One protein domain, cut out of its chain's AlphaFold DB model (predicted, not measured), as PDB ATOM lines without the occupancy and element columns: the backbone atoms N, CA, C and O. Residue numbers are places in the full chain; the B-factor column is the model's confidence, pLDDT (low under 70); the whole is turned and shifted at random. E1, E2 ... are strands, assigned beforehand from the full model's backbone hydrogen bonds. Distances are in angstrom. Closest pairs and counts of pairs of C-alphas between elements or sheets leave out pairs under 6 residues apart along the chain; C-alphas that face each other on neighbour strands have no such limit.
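Overview. This is residues 47 to 98 of the 104 residues of an uncharacterized protein of Dongia mobilis (UniProt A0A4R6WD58). A single strongly twisted, curled sheet of four strands winds back and forth like a ribbon, with no helix on either face; the hairpin of E3 and E4 folds away from E1 and E2 where E3 bends at residue 80. The long loop between E1 and E2 extends past one end of these two strands, and the tight turn between E2 and E3 lies past the other end. The printed part has 52 residues, with no named helix and four named strands, E1, E2, E3 and E4 in chain order, which is also their order across the sheet, each pair of neighbours antiparallel. The class is all strand. The whole is loose, with a radius of gyration of the C-alphas of 12.5 A, and flat in outline, spanning 36 by 32 by 16 A.

Along the chain. The inner strands are E2, residues 64 to 70, 19.8 A from first to last C-alpha, and E3, residues 76 to 83, 19.3 A. The edge strands are E1, residues 47 to 52, 16.4 A, and E4, residues 90 to 97, 19.7 A. E1 begins at C-alpha 47, (18.405, -17.612, 21.223). E3 ends at C-alpha 83, (38.174, -6.424, 30.173), and E4 ends at C-alpha 97, (27.188, -18.555, 33.129).

Arrangement. The four strands form a meander, each strand the antiparallel neighbour of the one before. E2 and E3 are a hairpin, with 130 degrees between their directions; the C-alphas of Val 67 and Val 78 face each other at 4.5 A, and N 77 and O 68 are within hydrogen-bond range at 2.8 A. E1 and E2 are a hairpin at 158 degrees; C-alphas 48 and 68 face each other at 4.7 A, and N 49 and O 67 are 2.8 A apart. E3 bends by 69 degrees at residue 80. E3 and E4 are a hairpin at 151 degrees; C-alphas 77 and 96 face each other at 4.2 A, N 80 and O 93 are 2.9 A apart, and N 82 and O 91 are 2.9 A apart. E1 and E4 are apart. From edge to edge the strands' lines turn by 69 degrees and the way across the sheet turns by 70 degrees.

Size, cuts and confidence. The two C-alphas farthest apart, those of Leu 58 and Arg 72, are 36.5 A from each other. The printed part has no cut. The link from E1 to E2 is long, with 11 residues; that from E2 to E3 is tight, with 5, and that from E3 to E4 is short, with 6. The mean pLDDT of the printed part is 82.1, and residues 53 to 62 are under 70.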
ATOM      1  N   VAL A  47      19.488 -18.521  20.837       88.75
ATOM      2  CA  VAL A  47      18.405 -17.612  21.223       88.75
ATOM      3  C   VAL A  47      19.015 -16.425  21.957       88.75
ATOM      4  O   VAL A  47      19.717 -16.603  22.952       88.75
ATOM      5  N   LEU A  48      18.748 -15.215  21.466       90.31
ATOM      6  CA  LEU A  48      19.106 -13.971  22.143       90.31
ATOM      7  C   LEU A  48      17.898 -13.469  22.938       90.31
ATOM      8  O   LEU A  48      16.843 -13.200  22.370       90.31
ATOM      9  N   MET A  49      18.072 -13.325  24.245       89.69
ATOM     10  CA  MET A  49      17.096 -12.753  25.164       89.69
ATOM     11  C   MET A  49      17.603 -11.399  25.655       89.69
ATOM     12  O   MET A  49      18.779 -11.250  25.992       89.69
ATOM     13  N   VAL A  50      16.709 -10.416  25.714       88.00
ATOM     14  CA  VAL A  50      16.981  -9.097  26.290       88.00
ATOM     15  C   VAL A  50      16.072  -8.945  27.501       88.00
ATOM     16  O   VAL A  50      14.855  -9.028  27.371       88.00
ATOM     17  N   LEU A  51      16.672  -8.798  28.677       84.12
ATOM     18  CA  LEU A  51      15.975  -8.691  29.953       84.12
ATOM     19  C   LEU A  51      16.079  -7.257  30.457       84.12
ATOM     20  O   LEU A  51      17.187  -6.728  30.562       84.12
ATOM     21  N   ASP A  52      14.951  -6.655  30.810       81.88
ATOM     22  CA  ASP A  52      14.942  -5.384  31.528       81.88
ATOM     23  C   ASP A  52      15.320  -5.609  32.999       81.88
ATOM     24  O   ASP A  52      14.845  -6.528  33.668       81.88
ATOM     25  N   GLN A  53      16.199  -4.757  33.509       68.12
ATOM     26  CA  GLN A  53      16.538  -4.631  34.917       68.12
ATOM     27  C   GLN A  53      15.582  -3.616  35.532       68.12
ATOM     28  O   GLN A  53      15.457  -2.496  35.037       68.12
ATOM     29  N   ALA A  54      14.918  -4.015  36.617       65.88
ATOM     30  CA  ALA A  54      13.959  -3.166  37.319       65.88
ATOM     31  C   ALA A  54      14.598  -1.877  37.874       65.88
ATOM     32  O   ALA A  54      13.945  -0.837  37.893       65.88
ATOM     33  N   ASP A  55      15.880  -1.929  38.255       62.72
ATOM     34  CA  ASP A  55      16.642  -0.777  38.739       62.72
ATOM     35  C   ASP A  55      17.541  -0.218  37.629       62.72
ATOM     36  O   ASP A  55      18.613  -0.751  37.328       62.72
ATOM     37  N   PHE A  56      17.102   0.875  37.005       58.34
ATOM     38  CA  PHE A  56      17.923   1.642  36.069       58.34
ATOM     39  C   PHE A  56      18.993   2.429  36.840       58.34
ATOM     40  O   PHE A  56      18.722   3.480  37.422       58.34
ATOM     41  N   ASP A  57      20.224   1.921  36.843       61.94
ATOM     42  CA  ASP A  57      21.388   2.621  37.385       61.94
ATOM     43  C   ASP A  57      21.894   3.670  36.379       61.94
ATOM     44  O   ASP A  57      22.475   3.341  35.346       61.94
ATOM     45  N   LEU A  58      21.719   4.956  36.698       55.53
ATOM     46  CA  LEU A  58      22.178   6.088  35.876       55.53
ATOM     47  C   LEU A  58      23.696   6.083  35.605       55.53
ATOM     48  O   LEU A  58      24.144   6.697  34.637       55.53
ATOM     49  N   THR A  59      24.499   5.399  36.427       61.78
ATOM     50  CA  THR A  59      25.955   5.276  36.226       61.78
ATOM     51  C   THR A  59      26.323   4.217  35.185       61.78
ATOM     52  O   THR A  59      27.426   4.230  34.633       61.78
ATOM     53  N   LYS A  60      25.385   3.322  34.862       59.38
ATOM     54  CA  LYS A  60      25.511   2.271  33.856       59.38
ATOM     55  C   LYS A  60      24.382   2.464  32.859       59.38
ATOM     56  O   LYS A  60      23.334   1.864  32.993       59.38
ATOM     57  N   SER A  61      24.625   3.306  31.855       57.06
ATOM     58  CA  SER A  61      23.741   3.790  30.774       57.06
ATOM     59  C   SER A  61      22.678   2.839  30.152       57.06
ATOM     60  O   SER A  61      21.942   3.285  29.269       57.06
ATOM     61  N   ARG A  62      22.569   1.560  30.522       63.84
ATOM     62  CA  ARG A  62      21.527   0.630  30.078       63.84
ATOM     63  C   ARG A  62      20.917  -0.139  31.251       63.84
ATOM     64  O   ARG A  62      21.639  -0.805  31.981       63.84
ATOM     65  N   SER A  63      19.585  -0.154  31.306       71.00
ATOM     66  CA  SER A  63      18.768  -1.054  32.137       71.00
ATOM     67  C   SER A  63      18.652  -2.466  31.563       71.00
ATOM     68  O   SER A  63      17.881  -3.250  32.081       71.00
ATOM     69  N   THR A  64      19.324  -2.823  30.469       75.19
ATOM     70  CA  THR A  64      19.056  -4.096  29.773       75.19
ATOM     71  C   THR A  64      20.216  -5.075  29.898       75.19
ATOM     72  O   THR A  64      21.355  -4.720  29.580       75.19
ATOM     73  N   VAL A  65      19.925  -6.334  30.218       81.94
ATOM     74  CA  VAL A  65      20.871  -7.457  30.167       81.94
ATOM     75  C   VAL A  65      20.624  -8.268  28.900       81.94
ATOM     76  O   VAL A  65      19.496  -8.649  28.612       81.94
ATOM     77  N   ASN A  66      21.686  -8.561  28.147       89.25
ATOM     78  CA  ASN A  66      21.600  -9.443  26.981       89.25
ATOM     79  C   ASN A  66      22.096 -10.833  27.376       89.25
ATOM     80  O   ASN A  66      23.186 -10.959  27.938       89.25
ATOM     81  N   VAL A  67      21.313 -11.859  27.063       90.69
ATOM     82  CA  VAL A  67      21.596 -13.260  27.372       90.69
ATOM     83  C   VAL A  67      21.525 -14.074  26.087       90.69
ATOM     84  O   VAL A  67      20.554 -13.982  25.344       90.69
ATOM     85  N   LEU A  68      22.549 -14.877  25.821       92.12
ATOM     86  CA  LEU A  68      22.613 -15.796  24.692       92.12
ATOM     87  C   LEU A  68      22.456 -17.225  25.212       92.12
ATOM     88  O   LEU A  68      23.179 -17.615  26.123       92.12
ATOM     89  N   LEU A  69      21.554 -18.006  24.630       89.94
ATOM     90  CA  LEU A  69      21.343 -19.418  24.950       89.94
ATOM     91  C   LEU A  69      21.666 -20.273  23.726       89.94
ATOM     92  O   LEU A  69      21.090 -20.058  22.663       89.94
ATOM     93  N   ASP A  70      22.543 -21.263  23.881       90.62
ATOM     94  CA  ASP A  70      22.715 -22.344  22.908       90.62
ATOM     95  C   ASP A  70      21.680 -23.434  23.199       90.62
ATOM     96  O   ASP A  70      21.789 -24.168  24.181       90.62
ATOM     97  N   THR A  71      20.671 -23.552  22.340       86.69
ATOM     98  CA  THR A  71      19.555 -24.499  22.495       86.69
ATOM     99  C   THR A  71      19.999 -25.956  22.396       86.69
ATOM    100  O   THR A  71      19.296 -26.840  22.880       86.69
ATOM    101  N   ARG A  72      21.175 -26.221  21.814       85.06
ATOM    102  CA  ARG A  72      21.724 -27.572  21.672       85.06
ATOM    103  C   ARG A  72      22.474 -28.029  22.917       85.06
ATOM    104  O   ARG A  72      22.397 -29.198  23.279       85.06
ATOM    105  N   THR A  73      23.243 -27.135  23.535       87.44
ATOM    106  CA  THR A  73      24.105 -27.479  24.683       87.44
ATOM    107  C   THR A  73      23.542 -27.020  26.024       87.44
ATOM    108  O   THR A  73      24.037 -27.447  27.062       87.44
ATOM    109  N   GLY A  74      22.539 -26.139  26.022       85.69
ATOM    110  CA  GLY A  74      22.021 -25.476  27.220       85.69
ATOM    111  C   GLY A  74      22.974 -24.427  27.804       85.69
ATOM    112  O   GLY A  74      22.653 -23.798  28.813       85.69
ATOM    113  N   LYS A  75      24.147 -24.210  27.191       89.00
ATOM    114  CA  LYS A  75      25.096 -23.189  27.635       89.00
ATOM    115  C   LYS A  75      24.486 -21.807  27.468       89.00
ATOM    116  O   LYS A  75      23.836 -21.510  26.465       89.00
ATOM    117  N   THR A  76      24.723 -20.969  28.466       90.94
ATOM    118  CA  THR A  76      24.181 -19.617  28.531       90.94
ATOM    119  C   THR A  76      25.320 -18.628  28.711       90.94
ATOM    120  O   THR A  76      26.220 -18.857  29.517       90.94
ATOM    121  N   TRP A  77      25.273 -17.516  27.989       92.62
ATOM    122  CA  TRP A  77      26.207 -16.407  28.131       92.62
ATOM    123  C   TRP A  77      25.457 -15.125  28.439       92.62
ATOM    124  O   TRP A  77      24.337 -14.924  27.984       92.62
ATOM    125  N   VAL A  78      26.104 -14.226  29.165       90.88
ATOM    126  CA  VAL A  78      25.596 -12.888  29.457       90.88
ATOM    127  C   VAL A  78      26.574 -11.842  28.952       90.88
ATOM    128  O   VAL A  78      27.789 -11.989  29.092       90.88
ATOM    129  N   LEU A  79      26.044 -10.785  28.344       89.75
ATOM    130  CA  LEU A  79      26.841  -9.659  27.887       89.75
ATOM    131  C   LEU A  79      27.120  -8.729  29.066       89.75
ATOM    132  O   LEU A  79      26.199  -8.153  29.645       89.75
ATOM    133  N   GLN A  80      28.392  -8.567  29.410       84.56
ATOM    134  CA  GLN A  80      28.824  -7.759  30.547       84.56
ATOM    135  C   GLN A  80      29.905  -6.771  30.124       84.56
ATOM    136  O   GLN A  80      30.703  -7.050  29.232       84.56
ATOM    137  N   TRP A  81      29.946  -5.611  30.775       83.88
ATOM    138  CA  TRP A  81      31.059  -4.678  30.619       83.88
ATOM    139  C   TRP A  81      32.260  -5.171  31.429       83.88
ATOM    140  O   TRP A  81      32.177  -5.295  32.650       83.88
ATOM    141  N   GLY A  82      33.379  -5.434  30.762       83.31
ATOM    142  CA  GLY A  82      34.571  -6.002  31.383       83.31
ATOM    143  C   GLY A  82      35.835  -5.746  30.571       83.31
ATOM    144  O   GLY A  82      35.844  -4.934  29.646       83.31
ATOM    145  N   VAL A  83      36.920  -6.421  30.941       87.88
ATOM    146  CA  VAL A  83      38.174  -6.424  30.173       87.88
ATOM    147  C   VAL A  83      38.063  -7.482  29.081       87.88
ATOM    148  O   VAL A  83      37.669  -8.617  29.356       87.88
ATOM    149  N   LYS A  84      38.380  -7.116  27.838       85.94
ATOM    150  CA  LYS A  84      38.344  -8.058  26.716       85.94
ATOM    151  C   LYS A  84      39.408  -9.153  26.906       85.94
ATOM    152  O   LYS A  84      40.531  -8.835  27.301       85.94
ATOM    153  N   PRO A  85      39.115 -10.425  26.582       84.88
ATOM    154  CA  PRO A  85      40.115 -11.486  26.637       84.88
ATOM    155  C   PRO A  85      41.334 -11.128  25.783       84.88
ATOM    156  O   PRO A  85      41.181 -10.688  24.643       84.88
ATOM    157  N   ASN A  86      42.535 -11.327  26.327       90.00
ATOM    158  CA  ASN A  86      43.810 -11.037  25.655       90.00
ATOM    159  C   ASN A  86      44.016  -9.558  25.267       90.00
ATOM    160  O   ASN A  86      44.789  -9.261  24.359       90.00
ATOM    161  N   SER A  87      43.336  -8.623  25.933       87.69
ATOM    162  CA  SER A  87      43.494  -7.188  25.704       87.69
ATOM    163  C   SER A  87      43.392  -6.410  27.015       87.69
ATOM    164  O   SER A  87      42.743  -6.846  27.960       87.69
ATOM    165  N   ASN A  88      44.022  -5.236  27.071       89.81
ATOM    166  CA  ASN A  88      43.877  -4.291  28.185       89.81
ATOM    167  C   ASN A  88      42.688  -3.332  27.988       89.81
ATOM    168  O   ASN A  88      42.446  -2.447  28.809       89.81
ATOM    169  N   GLU A  89      41.945  -3.482  26.892       89.44
ATOM    170  CA  GLU A  89      40.768  -2.675  26.602       89.44
ATOM    171  C   GLU A  89      39.549  -3.131  27.400       89.44
ATOM    172  O   GLU A  89      39.287  -4.328  27.569       89.44
ATOM    173  N   ARG A  90      38.738  -2.155  27.814       87.06
ATOM    174  CA  ARG A  90      37.404  -2.410  28.359       87.06
ATOM    175  C   ARG A  90      36.354  -2.382  27.255       87.06
ATOM    176  O   ARG A  90      36.444  -1.598  26.314       87.06
ATOM    177  N   GLY A  91      35.352  -3.240  27.376       85.50
ATOM    178  CA  GLY A  91      34.236  -3.314  26.445       85.50
ATOM    179  C   GLY A  91      33.203  -4.345  26.875       85.50
ATOM    180  O   GLY A  91      33.314  -4.952  27.938       85.50
ATOM    181  N   TYR A  92      32.197  -4.553  26.033       86.06
ATOM    182  CA  TYR A  92      31.221  -5.612  26.249       86.06
ATOM    183  C   TYR A  92      31.791  -6.970  25.832       86.06
ATOM    184  O   TYR A  92      32.301  -7.121  24.722       86.06
ATOM    185  N   VAL A  93      31.694  -7.946  26.731       89.25
ATOM    186  CA  VAL A  93      32.217  -9.305  26.568       89.25
ATOM    187  C   VAL A  93      31.121 -10.303  26.925       89.25
ATOM    188  O   VAL A  93      30.386 -10.106  27.894       89.25
ATOM    189  N   TRP A  94      31.005 -11.372  26.141       90.12
ATOM    190  CA  TRP A  94      30.153 -12.510  26.475       90.12
ATOM    191  C   TRP A  94      30.846 -13.381  27.519       90.12
ATOM    192  O   TRP A  94      31.929 -13.907  27.268       90.12
ATOM    193  N   SER A  95      30.215 -13.529  28.679       89.00
ATOM    194  CA  SER A  95      30.695 -14.372  29.774       89.00
ATOM    195  C   SER A  95      29.777 -15.577  29.939       89.00
ATOM    196  O   SER A  95      28.561 -15.403  30.020       89.00
ATOM    197  N   GLU A  96      30.333 -16.792  29.954       90.56
ATOM    198  CA  GLU A  96      29.556 -18.020  30.172       90.56
ATOM    199  C   GLU A  96      29.066 -18.068  31.623       90.56
ATOM    200  O   GLU A  96      29.849 -17.896  32.557       90.56
ATOM    201  N   ILE A  97      27.769 -18.309  31.813       85.50
ATOM    202  CA  ILE A  97      27.188 -18.555  33.129       85.50
ATOM    203  C   ILE A  97      27.268 -20.061  33.385       85.50
ATOM    204  O   ILE A  97      26.572 -20.827  32.710       85.50
ATOM    205  N   PRO A  98      28.082 -20.516  34.352       80.69
ATOM    206  CA  PRO A  98      28.092 -21.918  34.724       80.69
ATOM    207  C   PRO A  98      26.734 -22.280  35.330       80.69
ATOM    208  O   PRO A  98      26.283 -21.663  36.296       80.69
TER     209      PRO A  98